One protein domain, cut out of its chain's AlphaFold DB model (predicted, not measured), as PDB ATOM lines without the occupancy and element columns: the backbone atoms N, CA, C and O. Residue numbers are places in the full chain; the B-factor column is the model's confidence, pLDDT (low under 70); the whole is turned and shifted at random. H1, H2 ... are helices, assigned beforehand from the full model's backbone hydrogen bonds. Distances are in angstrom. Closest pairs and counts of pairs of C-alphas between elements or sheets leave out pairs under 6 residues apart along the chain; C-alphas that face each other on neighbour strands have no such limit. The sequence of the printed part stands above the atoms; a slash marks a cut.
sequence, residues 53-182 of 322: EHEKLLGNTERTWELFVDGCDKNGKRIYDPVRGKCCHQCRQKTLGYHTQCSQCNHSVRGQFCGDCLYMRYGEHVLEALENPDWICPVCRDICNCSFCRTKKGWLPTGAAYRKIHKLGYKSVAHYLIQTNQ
ATOM      1  N   GLU A  53     -33.421 -24.448  -8.307       92.44
ATOM      2  CA  GLU A  53     -33.286 -24.377  -9.763       92.44
ATOM      3  C   GLU A  53     -34.409 -25.144 -10.469       92.44
ATOM      4  O   GLU A  53     -34.939 -24.670 -11.468       92.44
ATOM      5  N   HIS A  54     -34.841 -26.285  -9.921       92.69
ATOM      6  CA  HIS A  54     -35.955 -27.048 -10.484       92.69
ATOM      7  C   HIS A  54     -37.285 -26.298 -10.353       92.69
ATOM      8  O   HIS A  54     -38.125 -26.399 -11.245       92.69
ATOM      9  N   GLU A  55     -37.473 -25.521  -9.282       93.12
ATOM     10  CA  GLU A  55     -38.657 -24.670  -9.124       93.12
ATOM     11  C   GLU A  55     -38.679 -23.541 -10.153       93.12
ATOM     12  O   GLU A  55     -39.712 -23.295 -10.766       93.12
ATOM     13  N   LYS A  56     -37.528 -22.922 -10.436       93.62
ATOM     14  CA  LYS A  56     -37.405 -21.891 -11.484       93.62
ATOM     15  C   LYS A  56     -37.661 -22.438 -12.894       93.62
ATOM     16  O   LYS A  56     -38.016 -21.677 -13.789       93.62
ATOM     17  N   LEU A  57     -37.481 -23.744 -13.101       94.31
ATOM     18  CA  LEU A  57     -37.739 -24.423 -14.375       94.31
ATOM     19  C   LEU A  57     -39.207 -24.838 -14.560       94.31
ATOM     20  O   LEU A  57     -39.578 -25.261 -15.665       94.31
ATOM     21  N   LEU A  58     -40.042 -24.743 -13.519       93.94
ATOM     22  CA  LEU A  58     -41.474 -24.992 -13.639       93.94
ATOM     23  C   LEU A  58     -42.112 -23.949 -14.549       93.94
ATOM     24  O   LEU A  58     -41.937 -22.744 -14.378       93.94
ATOM     25  N   GLY A  59     -42.887 -24.429 -15.515       90.56
ATOM     26  CA  GLY A  59     -43.763 -23.551 -16.264       90.56
ATOM     27  C   GLY A  59     -45.033 -23.260 -15.472       90.56
ATOM     28  O   GLY A  59     -45.486 -24.067 -14.661       90.56
ATOM     29  N   ASN A  60     -45.609 -22.097 -15.733       91.81
ATOM     30  CA  ASN A  60     -46.904 -21.689 -15.223       91.81
ATOM     31  C   ASN A  60     -47.741 -21.199 -16.403       91.81
ATOM     32  O   ASN A  60     -47.193 -20.806 -17.432       91.81
ATOM     33  N   THR A  61     -49.054 -21.193 -16.238       93.25
ATOM     34  CA  THR A  61     -49.962 -20.592 -17.207       93.25
ATOM     35  C   THR A  61     -51.041 -19.802 -16.487       93.25
ATOM     36  O   THR A  61     -51.478 -20.173 -15.396       93.25
ATOM     37  N   GLU A  62     -51.442 -18.690 -17.095       89.69
ATOM     38  CA  GLU A  62     -52.606 -17.906 -16.678       89.69
ATOM     39  C   GLU A  62     -53.857 -18.303 -17.477       89.69
ATOM     40  O   GLU A  62     -54.978 -18.043 -17.042       89.69
ATOM     41  N   ARG A  63     -53.684 -18.972 -18.628       94.44
ATOM     42  CA  ARG A  63     -54.790 -19.458 -19.454       94.44
ATOM     43  C   ARG A  63     -55.422 -20.701 -18.831       94.44
ATOM     44  O   ARG A  63     -54.751 -21.612 -18.344       94.44
ATOM     45  N   THR A  64     -56.744 -20.772 -18.904       94.44
ATOM     46  CA  THR A  64     -57.501 -21.970 -18.537       94.44
ATOM     47  C   THR A  64     -57.428 -23.004 -19.654       94.44
ATOM     48  O   THR A  64     -57.569 -22.659 -20.826       94.44
ATOM     49  N   TRP A  65     -57.252 -24.278 -19.298       95.94
ATOM     50  CA  TRP A  65     -57.288 -25.393 -20.245       95.94
ATOM     51  C   TRP A  65     -58.477 -26.303 -19.944       95.94
ATOM     52  O   TRP A  65     -58.595 -26.830 -18.836       95.94
ATOM     53  N   GLU A  66     -59.339 -26.517 -20.935       95.56
ATOM     54  CA  GLU A  66     -60.456 -27.454 -20.822       95.56
ATOM     55  C   GLU A  66     -59.977 -28.880 -21.112       95.56
ATOM     56  O   GLU A  66     -59.653 -29.252 -22.244       95.56
ATOM     57  N   LEU A  67     -59.908 -29.690 -20.056       94.62
ATOM     58  CA  LEU A  67     -59.448 -31.069 -20.152       94.62
ATOM     59  C   LEU A  67     -60.403 -31.920 -20.993       94.62
ATOM     60  O   LEU A  67     -61.619 -31.830 -20.850       94.62
ATOM     61  N   PHE A  68     -59.834 -32.820 -21.799       94.25
ATOM     62  CA  PHE A  68     -60.577 -33.792 -22.617       94.25
ATOM     63  C   PHE A  68     -61.458 -33.183 -23.721       94.25
ATOM     64  O   PHE A  68     -62.315 -33.881 -24.258       94.25
ATOM     65  N   VAL A  69     -61.207 -31.930 -24.106       95.38
ATOM     66  CA  VAL A  69     -61.846 -31.291 -25.266       95.38
ATOM     67  C   VAL A  69     -60.968 -31.436 -26.510       95.38
ATOM     68  O   VAL A  69     -61.399 -31.965 -27.534       95.38
ATOM     69  N   ASP A  70     -59.698 -31.038 -26.416       95.75
ATOM     70  CA  ASP A  70     -58.759 -31.140 -27.532       95.75
ATOM     71  C   ASP A  70     -58.431 -32.599 -27.904       95.75
ATOM     72  O   ASP A  70     -58.113 -33.456 -27.066       95.75
ATOM     73  N   GLY A  71     -58.478 -32.883 -29.207       92.44
ATOM     74  CA  GLY A  71     -58.246 -34.220 -29.746       92.44
ATOM     75  C   GLY A  71     -59.310 -35.250 -29.348       92.44
ATOM     76  O   GLY A  71     -59.028 -36.450 -29.416       92.44
ATOM     77  N   CYS A  72     -60.499 -34.811 -28.929       94.56
ATOM     78  CA  CYS A  72     -61.662 -35.653 -28.653       94.56
ATOM     79  C   CYS A  72     -62.773 -35.439 -29.693       94.56
ATOM     80  O   CYS A  72     -62.828 -34.418 -30.374       94.56
ATOM     81  N   ASP A  73     -63.630 -36.445 -29.864       93.75
ATOM     82  CA  ASP A  73     -64.807 -36.366 -30.724       93.75
ATOM     83  C   ASP A  73     -65.975 -35.658 -30.021       93.75
ATOM     84  O   ASP A  73     -65.904 -35.292 -28.849       93.75
ATOM     85  N   LYS A  74     -67.088 -35.496 -30.740       92.50
ATOM     86  CA  LYS A  74     -68.326 -34.891 -30.220       92.50
ATOM     87  C   LYS A  74     -68.933 -35.612 -29.007       92.50
ATOM     88  O   LYS A  74     -69.797 -35.046 -28.353       92.50
ATOM     89  N   ASN A  75     -68.512 -36.846 -28.728       92.44
ATOM     90  CA  ASN A  75     -68.954 -37.624 -27.575       92.44
ATOM     91  C   ASN A  75     -67.939 -37.541 -26.415       92.44
ATOM     92  O   ASN A  75     -68.046 -38.304 -25.458       92.44
ATOM     93  N   GLY A  76     -66.913 -36.687 -26.517       89.31
ATOM     94  CA  GLY A  76     -65.839 -36.571 -25.528       89.31
ATOM     95  C   GLY A  76     -64.830 -37.723 -25.562       89.31
ATOM     96  O   GLY A  76     -63.986 -37.841 -24.673       89.31
ATOM     97  N   LYS A  77     -64.871 -38.597 -26.578       92.50
ATOM     98  CA  LYS A  77     -63.938 -39.722 -26.690       92.50
ATOM     99  C   LYS A  77     -62.680 -39.295 -27.431       92.50
ATOM    100  O   LYS A  77     -62.743 -38.739 -28.524       92.50
ATOM    101  N   ARG A  78     -61.510 -39.635 -26.881       94.50
ATOM    102  CA  ARG A  78     -60.220 -39.353 -27.530       94.50
ATOM    103  C   ARG A  78     -60.155 -39.955 -28.938       94.50
ATOM    104  O   ARG A  78     -60.381 -41.154 -29.116       94.50
ATOM    105  N   ILE A  79     -59.765 -39.135 -29.910       95.19
ATOM    106  CA  ILE A  79     -59.559 -39.534 -31.302       95.19
ATOM    107  C   ILE A  79     -58.116 -40.007 -31.478       95.19
ATOM    108  O   ILE A  79     -57.162 -39.227 -31.380       95.19
ATOM    109  N   TYR A  80     -57.962 -41.297 -31.767       95.81
ATOM    110  CA  TYR A  80     -56.674 -41.920 -32.051       95.81
ATOM    111  C   TYR A  80     -56.477 -42.075 -33.558       95.81
ATOM    112  O   TYR A  80     -57.354 -42.591 -34.244       95.81
ATOM    113  N   ASP A  81     -55.307 -41.682 -34.062       94.25
ATOM    114  CA  ASP A  81     -54.947 -41.838 -35.474       94.25
ATOM    115  C   ASP A  81     -53.489 -42.328 -35.586       94.25
ATOM    116  O   ASP A  81     -52.561 -41.604 -35.211       94.25
ATOM    117  N   PRO A  82     -53.242 -43.561 -36.071       94.12
ATOM    118  CA  PRO A  82     -51.889 -44.101 -36.203       94.12
ATOM    119  C   PRO A  82     -51.003 -43.379 -37.229       94.12
ATOM    120  O   PRO A  82     -49.773 -43.464 -37.110       94.12
ATOM    121  N   VAL A  83     -51.619 -42.730 -38.224       93.56
ATOM    122  CA  VAL A  83     -50.979 -42.147 -39.411       93.56
ATOM    123  C   VAL A  83     -50.772 -40.649 -39.229       93.56
ATOM    124  O   VAL A  83     -49.647 -40.170 -39.335       93.56
ATOM    125  N   ARG A  84     -51.846 -39.909 -38.939       93.38
ATOM    126  CA  ARG A  84     -51.822 -38.443 -38.814       93.38
ATOM    127  C   ARG A  84     -51.643 -37.970 -37.373       93.38
ATOM    128  O   ARG A  84     -51.304 -36.810 -37.153       93.38
ATOM    129  N   GLY A  85     -51.873 -38.845 -36.396       94.56
ATOM    130  CA  GLY A  85     -51.751 -38.510 -34.983       94.56
ATOM    131  C   GLY A  85     -50.301 -38.314 -34.548       94.56
ATOM    132  O   GLY A  85     -49.396 -39.057 -34.941       94.56
ATOM    133  N   LYS A  86     -50.089 -37.332 -33.673       95.25
ATOM    134  CA  LYS A  86     -48.796 -37.093 -33.023       95.25
ATOM    135  C   LYS A  86     -48.723 -37.884 -31.723       95.25
ATOM    136  O   LYS A  86     -49.734 -38.086 -31.056       95.25
ATOM    137  N   CYS A  87     -47.533 -38.385 -31.394       96.31
ATOM    138  CA  CYS A  87     -47.319 -39.206 -30.206       96.31
ATOM    139  C   CYS A  87     -46.949 -38.321 -29.015       96.31
ATOM    140  O   CYS A  87     -45.956 -37.601 -29.063       96.31
ATOM    141  N   CYS A  88     -47.712 -38.407 -27.930       96.94
ATOM    142  CA  CYS A  88     -47.389 -37.708 -26.689       96.94
ATOM    143  C   CYS A  88     -46.346 -38.484 -25.869       96.94
ATOM    144  O   CYS A  88     -46.505 -39.673 -25.608       96.94
ATOM    145  N   HIS A  89     -45.312 -37.813 -25.370       96.44
ATOM    146  CA  HIS A  89     -44.285 -38.386 -24.502       96.44
ATOM    147  C   HIS A  89     -44.868 -39.014 -23.226       96.44
ATOM    148  O   HIS A  89     -44.446 -40.094 -22.803       96.44
ATOM    149  N   GLN A  90     -45.847 -38.340 -22.615       95.81
ATOM    150  CA  GLN A  90     -46.398 -38.709 -21.314       95.81
ATOM    151  C   GLN A  90     -47.347 -39.910 -21.399       95.81
ATOM    152  O   GLN A  90     -47.132 -40.906 -20.707       95.81
ATOM    153  N   CYS A  91     -48.396 -39.829 -22.225       95.00
ATOM    154  CA  CYS A  91     -49.395 -40.895 -22.347       95.00
ATOM    155  C   CYS A  91     -49.076 -41.910 -23.452       95.00
ATOM    156  O   CYS A  91     -49.685 -42.973 -23.484       95.00
ATOM    157  N   ARG A  92     -48.112 -41.613 -24.339       94.69
ATOM    158  CA  ARG A  92     -47.681 -42.467 -25.468       94.69
ATOM    159  C   ARG A  92     -48.787 -42.796 -26.464       94.69
ATOM    160  O   ARG A  92     -48.659 -43.725 -27.257       94.69
ATOM    161  N   GLN A  93     -49.871 -42.034 -26.417       94.75
ATOM    162  CA  GLN A  93     -50.988 -42.154 -27.335       94.75
ATOM    163  C   GLN A  93     -50.734 -41.282 -28.564       94.75
ATOM    164  O   GLN A  93     -50.196 -40.179 -28.445       94.75
ATOM    165  N   LYS A  94     -51.133 -41.786 -29.738       96.25
ATOM    166  CA  LYS A  94     -51.156 -41.026 -30.991       96.25
ATOM    167  C   LYS A  94     -52.533 -40.405 -31.190       96.25
ATOM    168  O   LYS A  94     -53.489 -41.148 -31.395       96.25
ATOM    169  N   THR A  95     -52.636 -39.080 -31.113       95.94
ATOM    170  CA  THR A  95     -53.931 -38.371 -31.136       95.94
ATOM    171  C   THR A  95     -53.907 -37.164 -32.075       95.94
ATOM    172  O   THR A  95     -52.829 -36.678 -32.426       95.94
ATOM    173  N   LEU A  96     -55.089 -36.709 -32.512       93.56
ATOM    174  CA  LEU A  96     -55.258 -35.603 -33.473       93.56
ATOM    175  C   LEU A  96     -55.330 -34.196 -32.838       93.56
ATOM    176  O   LEU A  96     -55.609 -33.235 -33.546       93.56
ATOM    177  N   GLY A  97     -55.066 -34.063 -31.535       94.94
ATOM    178  CA  GLY A  97     -55.058 -32.772 -30.835       94.94
ATOM    179  C   GLY A  97     -53.749 -31.983 -30.963       94.94
ATOM    180  O   GLY A  97     -52.782 -32.407 -31.614       94.94
ATOM    181  N   TYR A  98     -53.691 -30.846 -30.278       97.12
ATOM    182  CA  TYR A  98     -52.483 -30.043 -30.146       97.12
ATOM    183  C   TYR A  98     -51.377 -30.821 -29.437       97.12
ATOM    184  O   TYR A  98     -51.590 -31.516 -28.442       97.12
ATOM    185  N   HIS A  99     -50.160 -30.686 -29.960       97.12
ATOM    186  CA  HIS A  99     -48.961 -31.245 -29.356       97.12
ATOM    187  C   HIS A  99     -47.842 -30.223 -29.398       97.12
ATOM    188  O   HIS A  99     -47.610 -29.627 -30.449       97.12
ATOM    189  N   THR A 100     -47.127 -30.084 -28.286       97.00
ATOM    190  CA  THR A 100     -45.968 -29.194 -28.182       97.00
ATOM    191  C   THR A 100     -44.830 -29.593 -29.117       97.00
ATOM    192  O   THR A 100     -44.728 -30.740 -29.568       97.00
ATOM    193  N   GLN A 101     -43.912 -28.655 -29.340       95.62
ATOM    194  CA  GLN A 101     -42.705 -28.864 -30.122       95.62
ATOM    195  C   GLN A 101     -41.526 -28.196 -29.412       95.62
ATOM    196  O   GLN A 101     -41.477 -26.984 -29.286       95.62
ATOM    197  N   CYS A 102     -40.590 -29.002 -28.910       96.75
ATOM    198  CA  CYS A 102     -39.419 -28.500 -28.187       96.75
ATOM    199  C   CYS A 102     -38.380 -27.902 -29.141       96.75
ATOM    200  O   CYS A 102     -38.063 -28.534 -30.160       96.75
ATOM    201  N   SER A 103     -37.805 -26.765 -28.747       95.06
ATOM    202  CA  SER A 103     -36.706 -26.077 -29.436       95.06
ATOM    203  C   SER A 103     -35.379 -26.849 -29.377       95.06
ATOM    204  O   SER A 103     -34.624 -26.860 -30.343       95.06
ATOM    205  N   GLN A 104     -35.106 -27.571 -28.283       94.69
ATOM    206  CA  GLN A 104     -33.802 -28.214 -28.056       94.69
ATOM    207  C   GLN A 104     -33.680 -29.646 -28.591       94.69
ATOM    208  O   GLN A 104     -32.611 -30.059 -29.031       94.69
ATOM    209  N   CYS A 105     -34.744 -30.455 -28.529       92.69
ATOM    210  CA  CYS A 105     -34.651 -31.881 -28.873       92.69
ATOM    211  C   CYS A 105     -35.083 -32.204 -30.313       92.69
ATOM    212  O   CYS A 105     -35.626 -33.290 -30.550       92.69
ATOM    213  N   ASN A 106     -34.866 -31.269 -31.249       75.19
ATOM    214  CA  ASN A 106     -35.090 -31.403 -32.697       75.19
ATOM    215  C   ASN A 106     -36.391 -32.142 -33.049       75.19
ATOM    216  O   ASN A 106     -36.390 -33.121 -33.795       75.19
ATOM    217  N   HIS A 107     -37.499 -31.718 -32.437       72.00
ATOM    218  CA  HIS A 107     -38.852 -32.237 -32.698       72.00
ATOM    219  C   HIS A 107     -39.029 -33.751 -32.489       72.00
ATOM    220  O   HIS A 107     -39.996 -34.351 -32.959       72.00
ATOM    221  N   SER A 108     -38.125 -34.374 -31.730       87.44
ATOM    222  CA  SER A 108     -38.288 -35.740 -31.247       87.44
ATOM    223  C   SER A 108     -39.597 -35.887 -30.468       87.44
ATOM    224  O   SER A 108     -40.022 -34.972 -29.762       87.44
ATOM    225  N   VAL A 109     -40.164 -37.097 -30.475       89.75
ATOM    226  CA  VAL A 109     -41.305 -37.489 -29.625       89.75
ATOM    227  C   VAL A 109     -41.051 -37.185 -28.138       89.75
ATOM    228  O   VAL A 109     -41.991 -37.012 -27.372       89.75
ATOM    229  N   ARG A 110     -39.786 -37.055 -27.703       91.81
ATOM    230  CA  ARG A 110     -39.431 -36.616 -26.338       91.81
ATOM    231  C   ARG A 110     -39.934 -35.211 -25.981       91.81
ATOM    232  O   ARG A 110     -40.173 -34.950 -24.808       91.81
ATOM    233  N   GLY A 111     -40.068 -34.322 -26.963       95.19
ATOM    234  CA  GLY A 111     -40.528 -32.943 -26.785       95.19
ATOM    235  C   GLY A 111     -42.002 -32.716 -27.108       95.19
ATOM    236  O   GLY A 111     -42.446 -31.572 -27.066       95.19
ATOM    237  N   GLN A 112     -42.743 -33.775 -27.448       96.69
ATOM    238  CA  GLN A 112     -44.148 -33.697 -27.839       96.69
ATOM    239  C   GLN A 112     -45.047 -34.084 -26.669       96.69
ATOM    240  O   GLN A 112     -45.007 -35.218 -26.201       96.69
ATOM    241  N   PHE A 113     -45.884 -33.166 -26.207       97.81
ATOM    242  CA  PHE A 113     -46.874 -33.393 -25.159       97.81
ATOM    243  C   PHE A 113     -48.238 -32.951 -25.672       97.81
ATOM    244  O   PHE A 113     -48.344 -31.860 -26.226       97.81
ATOM    245  N   CYS A 114     -49.268 -33.782 -25.496       97.62
ATOM    246  CA  CYS A 114     -50.641 -33.331 -25.718       97.62
ATOM    247  C   CYS A 114     -51.055 -32.334 -24.628       97.62
ATOM    248  O   CYS A 114     -50.499 -32.374 -23.522       97.62
ATOM    249  N   GLY A 115     -52.040 -31.482 -24.923       97.56
ATOM    250  CA  GLY A 115     -52.456 -30.415 -24.010       97.56
ATOM    251  C   GLY A 115     -52.844 -30.902 -22.619       97.56
ATOM    252  O   GLY A 115     -52.283 -30.434 -21.634       97.56
ATOM    253  N   ASP A 116     -53.663 -31.949 -22.533       97.19
ATOM    254  CA  ASP A 116     -54.077 -32.516 -21.245       97.19
ATOM    255  C   ASP A 116     -52.893 -32.997 -20.397       97.19
ATOM    256  O   ASP A 116     -52.837 -32.772 -19.190       97.19
ATOM    257  N   CYS A 117     -51.918 -33.668 -21.018       97.38
ATOM    258  CA  CYS A 117     -50.744 -34.136 -20.288       97.38
ATOM    259  C   CYS A 117     -49.857 -32.976 -19.854       97.38
ATOM    260  O   CYS A 117     -49.346 -33.013 -18.738       97.38
ATOM    261  N   LEU A 118     -49.660 -31.982 -20.719       97.81
ATOM    262  CA  LEU A 118     -48.852 -30.815 -20.397       97.81
ATOM    263  C   LEU A 118     -49.462 -30.040 -19.220       97.81
ATOM    264  O   LEU A 118     -48.776 -29.787 -18.229       97.81
ATOM    265  N   TYR A 119     -50.767 -29.788 -19.281       97.88
ATOM    266  CA  TYR A 119     -51.500 -29.066 -18.252       97.88
ATOM    267  C   TYR A 119     -51.518 -29.833 -16.927       97.88
ATOM    268  O   TYR A 119     -50.987 -29.361 -15.924       97.88
ATOM    269  N   MET A 120     -52.011 -31.077 -16.917       97.19
ATOM    270  CA  MET A 120     -52.129 -31.850 -15.676       97.19
ATOM    271  C   MET A 120     -50.772 -32.152 -15.030       97.19
ATOM    272  O   MET A 120     -50.646 -32.168 -13.802       97.19
ATOM    273  N   ARG A 121     -49.744 -32.462 -15.832       97.31
ATOM    274  CA  ARG A 121     -48.452 -32.912 -15.293       97.31
ATOM    275  C   ARG A 121     -47.485 -31.788 -14.997       97.31
ATOM    276  O   ARG A 121     -46.707 -31.967 -14.064       97.31
ATOM    277  N   TYR A 122     -47.519 -30.698 -15.755       97.56
ATOM    278  CA  TYR A 122     -46.517 -29.635 -15.671       97.56
ATOM    279  C   TYR A 122     -47.130 -28.270 -15.367       97.56
ATOM    280  O   TYR A 122     -46.482 -27.488 -14.687       97.56
ATOM    281  N   GLY A 123     -48.418 -28.049 -15.646       96.81
ATOM    282  CA  GLY A 123     -49.090 -26.774 -15.361       96.81
ATOM    283  C   GLY A 123     -48.816 -25.729 -16.438       96.81
ATOM    284  O   GLY A 123     -48.810 -24.537 -16.161       96.81
ATOM    285  N   GLU A 124     -48.552 -26.196 -17.656       97.69
ATOM    286  CA  GLU A 124     -48.263 -25.375 -18.828       97.69
ATOM    287  C   GLU A 124     -49.359 -25.551 -19.878       97.69
ATOM    288  O   GLU A 124     -49.973 -26.618 -19.986       97.69
ATOM    289  N   HIS A 125     -49.574 -24.517 -20.684       97.94
ATOM    290  CA  HIS A 125     -50.594 -24.510 -21.722       97.94
ATOM    291  C   HIS A 125     -49.996 -24.827 -23.097       97.94
ATOM    292  O   HIS A 125     -49.005 -24.233 -23.520       97.94
ATOM    293  N   VAL A 126     -50.614 -25.752 -23.838       97.69
ATOM    294  CA  VAL A 126     -50.050 -26.239 -25.114       97.69
ATOM    295  C   VAL A 126     -49.988 -25.163 -26.190       97.69
ATOM    296  O   VAL A 126     -49.032 -25.139 -26.957       97.69
ATOM    297  N   LEU A 127     -50.969 -24.258 -26.239       97.50
ATOM    298  CA  LEU A 127     -50.950 -23.152 -27.202       97.50
ATOM    299  C   LEU A 127     -49.853 -22.131 -26.879       97.50
ATOM    300  O   LEU A 127     -49.159 -21.707 -27.790       97.50
ATOM    301  N   GLU A 128     -49.608 -21.821 -25.601       97.44
ATOM    302  CA  GLU A 128     -48.512 -20.920 -25.203       97.44
ATOM    303  C   GLU A 128     -47.150 -21.533 -25.554       97.44
ATOM    304  O   GLU A 128     -46.263 -20.859 -26.071       97.44
ATOM    305  N   ALA A 129     -47.007 -22.845 -25.352       96.38
ATOM    306  CA  ALA A 129     -45.819 -23.588 -25.757       96.38
ATOM    307  C   ALA A 129     -45.616 -23.632 -27.284       96.38
ATOM    308  O   ALA A 129     -44.485 -23.758 -27.737       96.38
ATOM    309  N   LEU A 130     -46.689 -23.563 -28.079       95.94
ATOM    310  CA  LEU A 130     -46.621 -23.511 -29.545       95.94
ATOM    311  C   LEU A 130     -46.377 -22.093 -30.079       95.94
ATOM    312  O   LEU A 130     -45.750 -21.941 -31.122       95.94
ATOM    313  N   GLU A 131     -46.874 -21.076 -29.376       96.50
ATOM    314  CA  GLU A 131     -46.639 -19.658 -29.671       96.50
ATOM    315  C   GLU A 131     -45.182 -19.256 -29.384       96.50
ATOM    316  O   GLU A 131     -44.645 -18.374 -30.052       96.50
ATOM    317  N   ASN A 132     -44.527 -19.914 -28.422       95.25
ATOM    318  CA  ASN A 132     -43.142 -19.646 -28.048       95.25
ATOM    319  C   ASN A 132     -42.144 -20.539 -28.830       95.25
ATOM    320  O   ASN A 132     -42.013 -21.724 -28.508       95.25
ATOM    321  N   PRO A 133     -41.374 -19.994 -29.797       93.75
ATOM    322  CA  PRO A 133     -40.411 -20.772 -30.582       93.75
ATOM    323  C   PRO A 133     -39.234 -21.301 -29.751       93.75
ATOM    324  O   PRO A 133     -38.622 -22.302 -30.123       93.75
ATOM    325  N   ASP A 134     -38.946 -20.668 -28.613       95.56
ATOM    326  CA  ASP A 134     -37.860 -21.041 -27.712       95.56
ATOM    327  C   ASP A 134     -38.311 -22.027 -26.627       95.56
ATOM    328  O   ASP A 134     -37.502 -22.426 -25.790       95.56
ATOM    329  N   TRP A 135     -39.574 -22.476 -26.633       96.31
ATOM    330  CA  TRP A 135     -40.104 -23.358 -25.594       96.31
ATOM    331  C   TRP A 135     -39.308 -24.667 -25.459       96.31
ATOM    332  O   TRP A 135     -39.096 -25.427 -26.412       96.31
ATOM    333  N   ILE A 136     -38.898 -24.961 -24.222       96.75
ATOM    334  CA  ILE A 136     -38.105 -26.139 -23.863       96.75
ATOM    335  C   ILE A 136     -39.002 -27.134 -23.128       96.75
ATOM    336  O   ILE A 136     -39.674 -26.797 -22.152       96.75
ATOM    337  N   CYS A 137     -38.994 -28.400 -23.541       97.31
ATOM    338  CA  CYS A 137     -39.856 -29.403 -22.924       97.31
ATOM    339  C   CYS A 137     -39.401 -29.821 -21.510       97.31
ATOM    340  O   CYS A 137     -38.216 -29.713 -21.181       97.31
ATOM    341  N   PRO A 138     -40.302 -30.412 -20.701       97.19
ATOM    342  CA  PRO A 138     -39.969 -30.911 -19.365       97.19
ATOM    343  C   PRO A 138     -38.831 -31.940 -19.320       97.19
ATOM    344  O   PRO A 138     -38.159 -32.074 -18.304       97.19
ATOM    345  N   VAL A 139     -38.604 -32.690 -20.406       96.06
ATOM    346  CA  VAL A 139     -37.481 -33.644 -20.493       96.06
ATOM    347  C   VAL A 139     -36.149 -32.906 -20.599       96.06
ATOM    348  O   VAL A 139     -35.205 -33.271 -19.914       96.06
ATOM    349  N   CYS A 140     -36.079 -31.874 -21.441       96.06
ATOM    350  CA  CYS A 140     -34.877 -31.061 -21.631       96.06
ATOM    351  C   CYS A 140     -34.580 -30.162 -20.422       96.06
ATOM    352  O   CYS A 140     -33.419 -29.915 -20.130       96.06
ATOM    353  N   ARG A 141     -35.618 -29.749 -19.683       95.75
ATOM    354  CA  ARG A 141     -35.506 -29.078 -18.375       95.75
ATOM    355  C   ARG A 141     -35.199 -30.025 -17.207       95.75
ATOM    356  O   ARG A 141     -35.151 -29.589 -16.071       95.75
ATOM    357  N   ASP A 142     -35.075 -31.323 -17.465       94.50
ATOM    358  CA  ASP A 142     -34.861 -32.371 -16.462       94.50
ATOM    359  C   ASP A 142     -35.920 -32.472 -15.333       94.50
ATOM    360  O   ASP A 142     -35.715 -33.138 -14.320       94.50
ATOM    361  N   ILE A 143     -37.121 -31.924 -15.535       95.69
ATOM    362  CA  ILE A 143     -38.251 -31.984 -14.582       95.69
ATOM    363  C   ILE A 143     -39.338 -32.997 -14.986       95.69
ATOM    364  O   ILE A 143     -40.423 -33.047 -14.405       95.69
ATOM    365  N   CYS A 144     -39.093 -33.809 -16.020       96.12
ATOM    366  CA  CYS A 144     -40.081 -34.760 -16.533       96.12
ATOM    367  C   CYS A 144     -40.486 -35.804 -15.476       96.12
ATOM    368  O   CYS A 144     -39.666 -36.600 -15.015       96.12
ATOM    369  N   ASN A 145     -41.788 -35.876 -15.176       95.88
ATOM    370  CA  ASN A 145     -42.369 -36.802 -14.199       95.88
ATOM    371  C   ASN A 145     -43.024 -38.043 -14.839       95.88
ATOM    372  O   ASN A 145     -43.828 -38.743 -14.215       95.88
ATOM    373  N   CYS A 146     -42.695 -38.357 -16.096       95.12
ATOM    374  CA  CYS A 146     -43.170 -39.590 -16.714       95.12
ATOM    375  C   CYS A 146     -42.538 -40.820 -16.042       95.12
ATOM    376  O   CYS A 146     -41.416 -40.769 -15.536       95.12
ATOM    377  N   SER A 147     -43.251 -41.951 -16.056       92.62
ATOM    378  CA  SER A 147     -42.807 -43.178 -15.381       92.62
ATOM    379  C   SER A 147     -41.417 -43.617 -15.840       92.62
ATOM    380  O   SER A 147     -40.561 -43.905 -15.016       92.62
ATOM    381  N   PHE A 148     -41.148 -43.578 -17.148       93.06
ATOM    382  CA  PHE A 148     -39.839 -43.956 -17.685       93.06
ATOM    383  C   PHE A 148     -38.709 -43.013 -17.278       93.06
ATOM    384  O   PHE A 148     -37.616 -43.494 -16.993       93.06
ATOM    385  N   CYS A 149     -38.929 -41.697 -17.276       94.44
ATOM    386  CA  CYS A 149     -37.891 -40.751 -16.868       94.44
ATOM    387  C   CYS A 149     -37.595 -40.888 -15.372       94.44
ATOM    388  O   CYS A 149     -36.431 -40.926 -14.990       94.44
ATOM    389  N   ARG A 150     -38.628 -41.077 -14.547       94.12
ATOM    390  CA  ARG A 150     -38.471 -41.280 -13.102       94.12
ATOM    391  C   ARG A 150     -37.749 -42.580 -12.770       94.12
ATOM    392  O   ARG A 150     -36.762 -42.545 -12.046       94.12
ATOM    393  N   THR A 151     -38.138 -43.699 -13.385       93.06
ATOM    394  CA  THR A 151     -37.442 -44.980 -13.180       93.06
ATOM    395  C   THR A 151     -35.975 -44.910 -13.604       93.06
ATOM    396  O   THR A 151     -35.122 -45.462 -12.921       93.06
ATOM    397  N   LYS A 152     -35.641 -44.179 -14.680       92.69
ATOM    398  CA  LYS A 152     -34.237 -43.946 -15.073       92.69
ATOM    399  C   LYS A 152     -33.433 -43.162 -14.034       92.69
ATOM    400  O   LYS A 152     -32.227 -43.358 -13.957       92.69
ATOM    401  N   LYS A 153     -34.085 -42.295 -13.255       91.62
ATOM    402  CA  LYS A 153     -33.478 -41.560 -12.134       91.62
ATOM    403  C   LYS A 153     -33.441 -42.369 -10.828       91.62
ATOM    404  O   LYS A 153     -32.876 -41.896  -9.849       91.62
ATOM    405  N   GLY A 154     -34.014 -43.576 -10.812       91.81
ATOM    406  CA  GLY A 154     -34.147 -44.404  -9.611       91.81
ATOM    407  C   GLY A 154     -35.359 -44.053  -8.741       91.81
ATOM    408  O   GLY A 154     -35.438 -44.505  -7.606       91.81
ATOM    409  N   TRP A 155     -36.305 -43.263  -9.258       91.38
ATOM    410  CA  TRP A 155     -37.497 -42.831  -8.528       91.38
ATOM    411  C   TRP A 155     -38.726 -43.672  -8.870       91.38
ATOM    412  O   TRP A 155     -38.872 -44.194  -9.984       91.38
ATOM    413  N   LEU A 156     -39.662 -43.741  -7.922       90.38
ATOM    414  CA  LEU A 156     -40.951 -44.402  -8.119       90.38
ATOM    415  C   LEU A 156     -41.793 -43.669  -9.173       90.38
ATOM    416  O   LEU A 156     -41.778 -42.438  -9.221       90.38
ATOM    417  N   PRO A 157     -42.549 -44.379 -10.026       92.00
ATOM    418  CA  PRO A 157     -43.420 -43.751 -11.013       92.00
ATOM    419  C   PRO A 157     -44.576 -42.988 -10.343       92.00
ATOM    420  O   PRO A 157     -45.131 -43.432  -9.349       92.00
ATOM    421  N   THR A 158     -44.999 -41.866 -10.931       87.62
ATOM    422  CA  THR A 158     -46.026 -40.985 -10.333       87.62
ATOM    423  C   THR A 158     -47.471 -41.490 -10.462       87.62
ATOM    424  O   THR A 158     -48.377 -40.932  -9.858       87.62
ATOM    425  N   GLY A 159     -47.733 -42.504 -11.292       86.62
ATOM    426  CA  GLY A 159     -49.087 -43.045 -11.474       86.62
ATOM    427  C   GLY A 159     -50.138 -42.004 -11.911       86.62
ATOM    428  O   GLY A 159     -49.850 -41.083 -12.691       86.62
ATOM    429  N   ALA A 160     -51.369 -42.179 -11.424       88.00
ATOM    430  CA  ALA A 160     -52.526 -41.313 -11.672       88.00
ATOM    431  C   ALA A 160     -52.707 -40.242 -10.572       88.00
ATOM    432  O   ALA A 160     -53.794 -40.056 -10.036       88.00
ATOM    433  N   ALA A 161     -51.639 -39.512 -10.236       90.00
ATOM    434  CA  ALA A 161     -51.626 -38.594  -9.092       90.00
ATOM    435  C   ALA A 161     -52.430 -37.286  -9.259       90.00
ATOM    436  O   ALA A 161     -52.727 -36.626  -8.265       90.00
ATOM    437  N   TYR A 162     -52.783 -36.893 -10.490       93.81
ATOM    438  CA  TYR A 162     -53.319 -35.552 -10.769       93.81
ATOM    439  C   TYR A 162     -54.571 -35.210  -9.953       93.81
ATOM    440  O   TYR A 162     -54.602 -34.161  -9.326       93.81
ATOM    441  N   ARG A 163     -55.574 -36.099  -9.893       94.25
ATOM    442  CA  ARG A 163     -56.836 -35.811  -9.181       94.25
ATOM    443  C   ARG A 163     -56.614 -35.519  -7.698       94.25
ATOM    444  O   ARG A 163     -57.212 -34.595  -7.159       94.25
ATOM    445  N   LYS A 164     -55.752 -36.303  -7.043       94.94
ATOM    446  CA  LYS A 164     -55.403 -36.108  -5.629       94.94
ATOM    447  C   LYS A 164     -54.664 -34.786  -5.436       94.94
ATOM    448  O   LYS A 164     -55.030 -34.011  -4.565       94.94
ATOM    449  N   ILE A 165     -53.674 -34.516  -6.282       96.25
ATOM    450  CA  ILE A 165     -52.841 -33.311  -6.214       96.25
ATOM    451  C   ILE A 165     -53.655 -32.036  -6.475       96.25
ATOM    452  O   ILE A 165     -53.504 -31.053  -5.757       96.25
ATOM    453  N   HIS A 166     -54.565 -32.071  -7.446       94.38
ATOM    454  CA  HIS A 166     -55.451 -30.953  -7.754       94.38
ATOM    455  C   HIS A 166     -56.384 -30.624  -6.579       94.38
ATOM    456  O   HIS A 166     -56.567 -29.458  -6.245       94.38
ATOM    457  N   LYS A 167     -56.923 -31.641  -5.886       96.50
ATOM    458  CA  LYS A 167     -57.727 -31.441  -4.662       96.50
ATOM    459  C   LYS A 167     -56.936 -30.798  -3.519       96.50
ATOM    460  O   LYS A 167     -57.528 -30.128  -2.684       96.50
ATOM    461  N   LEU A 168     -55.618 -30.991  -3.488       96.00
ATOM    462  CA  LEU A 168     -54.723 -30.348  -2.522       96.00
ATOM    463  C   LEU A 168     -54.371 -28.895  -2.904       96.00
ATOM    464  O   LEU A 168     -53.622 -28.250  -2.180       96.00
ATOM    465  N   GLY A 169     -54.887 -28.375  -4.025       95.75
ATOM    466  CA  GLY A 169     -54.687 -26.986  -4.453       95.75
ATOM    467  C   GLY A 169     -53.407 -26.730  -5.253       95.75
ATOM    468  O   GLY A 169     -53.083 -25.579  -5.541       95.75
ATOM    469  N   TYR A 170     -52.672 -27.773  -5.648       95.62
ATOM    470  CA  TYR A 170     -51.494 -27.616  -6.502       95.62
ATOM    471  C   TYR A 170     -51.891 -27.509  -7.974       95.62
ATOM    472  O   TYR A 170     -52.730 -28.265  -8.467       95.62
ATOM    473  N   LYS A 171     -51.203 -26.626  -8.706       95.06
ATOM    474  CA  LYS A 171     -51.447 -26.373 -10.138       95.06
ATOM    475  C   LYS A 171     -51.229 -27.607 -11.013       95.06
ATOM    476  O   LYS A 171     -51.963 -27.842 -11.967       95.06
ATOM    477  N   SER A 172     -50.195 -28.391 -10.713       96.56
ATOM    478  CA  SER A 172     -49.859 -29.590 -11.477       96.56
ATOM    479  C   SER A 172     -49.087 -30.603 -10.641       96.56
ATOM    480  O   SER A 172     -48.611 -30.311  -9.542       96.56
ATOM    481  N   VAL A 173     -48.927 -31.806 -11.194       96.75
ATOM    482  CA  VAL A 173     -48.138 -32.870 -10.559       96.75
ATOM    483  C   VAL A 173     -46.681 -32.450 -10.326       96.75
ATOM    484  O   VAL A 173     -46.119 -32.772  -9.284       96.75
ATOM    485  N   ALA A 174     -46.064 -31.731 -11.268       96.75
ATOM    486  CA  ALA A 174     -44.690 -31.254 -11.121       96.75
ATOM    487  C   ALA A 174     -44.555 -30.219  -9.994       96.75
ATOM    488  O   ALA A 174     -43.616 -30.326  -9.212       96.75
ATOM    489  N   HIS A 175     -45.512 -29.289  -9.866       96.50
ATOM    490  CA  HIS A 175     -45.522 -28.314  -8.767       96.50
ATOM    491  C   HIS A 175     -45.543 -29.016  -7.410       96.50
ATOM    492  O   HIS A 175     -44.718 -28.714  -6.557       96.50
ATOM    493  N   TYR A 176     -46.424 -30.009  -7.246       95.94
ATOM    494  CA  TYR A 176     -46.475 -30.810  -6.027       95.94
ATOM    495  C   TYR A 176     -45.138 -31.492  -5.736       95.94
ATOM    496  O   TYR A 176     -44.574 -31.297  -4.668       95.94
ATOM    497  N   LEU A 177     -44.604 -32.261  -6.694       95.12
ATOM    498  CA  LEU A 177     -43.388 -33.049  -6.476       95.12
ATOM    499  C   LEU A 177     -42.187 -32.181  -6.101       95.12
ATOM    500  O   LEU A 177     -41.426 -32.560  -5.213       95.12
ATOM    501  N   ILE A 178     -42.029 -31.040  -6.770       94.25
ATOM    502  CA  ILE A 178     -40.915 -30.128  -6.523       94.25
ATOM    503  C   ILE A 178     -41.089 -29.453  -5.165       94.25
ATOM    504  O   ILE A 178     -40.173 -29.506  -4.357       94.25
ATOM    505  N   GLN A 179     -42.269 -28.918  -4.852       92.88
ATOM    506  CA  GLN A 179     -42.496 -28.202  -3.592       92.88
ATOM    507  C   GLN A 179     -42.456 -29.114  -2.357       92.88
ATOM    508  O   GLN A 179     -42.021 -28.677  -1.298       92.88
ATOM    509  N   THR A 180     -42.893 -30.376  -2.458       91.44
ATOM    510  CA  THR A 180     -42.898 -31.295  -1.303       91.44
ATOM    511  C   THR A 180     -41.568 -31.995  -1.059       91.44
ATOM    512  O   THR A 180     -41.367 -32.516   0.031       91.44
ATOM    513  N   ASN A 181     -40.688 -32.061  -2.062       85.62
ATOM    514  CA  ASN A 181     -39.394 -32.747  -1.954       85.62
ATOM    515  C   ASN A 181     -38.204 -31.812  -2.234       85.62
ATOM    516  O   ASN A 181     -37.119 -32.263  -2.610       85.62
ATOM    517  N   GLN A 182     -38.406 -30.506  -2.072       81.75
ATOM    518  CA  GLN A 182     -37.300 -29.571  -1.915       81.75
ATOM    519  C   GLN A 182     -36.579 -29.889  -0.607       81.75
ATOM    520  O   GLN A 182     -37.221 -30.082   0.428       81.75
TER     521      GLN A 182
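What this domain is: This is residues 53 to 182 of the 322 residues of the protein "Zinc-finger domain of monoamine-oxidase A repressor R1" of Arabidopsis thaliana (UniProt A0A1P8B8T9). There is little regular structure: a loop-rich body round two short helices, H2 and H6, set nearly end to end, with H3 at H2's start, H1 and H5 beside H6, and H4 apart among loops. Residues 57 to 114 wind to the far end from H6. The 130 printed residues have six named helices, H1 to H6, and no named strand; all helix, 38 residues in them. It is compact, radius of gyration of the C-alphas 14.1 A, spanning 41 by 34 by 29 A.

How they stand to each other: H1, residues 53 to 56, touches H6, residues 173 to 180, the hub; closest C-alphas Glu 55 and Ile 178, 6.5 A. H2, residues 115 to 122, touches H6 at a shallow tilt of 8 degrees, the same way; closest C-alphas Arg 121 and Val 173, 4.7 A. H3, residues 126 to 131, only just touches H2, with 3 pairs of C-alphas within 8 A, closest Gly 115 and Val 126, 4.9 A. H4, residues 147 to 152, touches no helix. H5, residues 162 to 167, only just touches H6, with 3 pairs, closest Tyr 162 and Val 173, 5.8 A. In H2 to H6 every O i to N i+4 pair is within hydrogen-bond range; H1 is too short for one.

Where its parts are: Find C-alpha 53 at (-33.286, -24.377, -9.763), where H1 begins. H2, 10.3 A long, begins at (-52.456, -30.415, -24.010); H6, 10.8 A, ends at (-42.898, -31.295, -1.303).

The domain as a whole: The printed part has no cut; links H1 to H2 and H3 to H4 are long. No printed residue is under 70 in pLDDT.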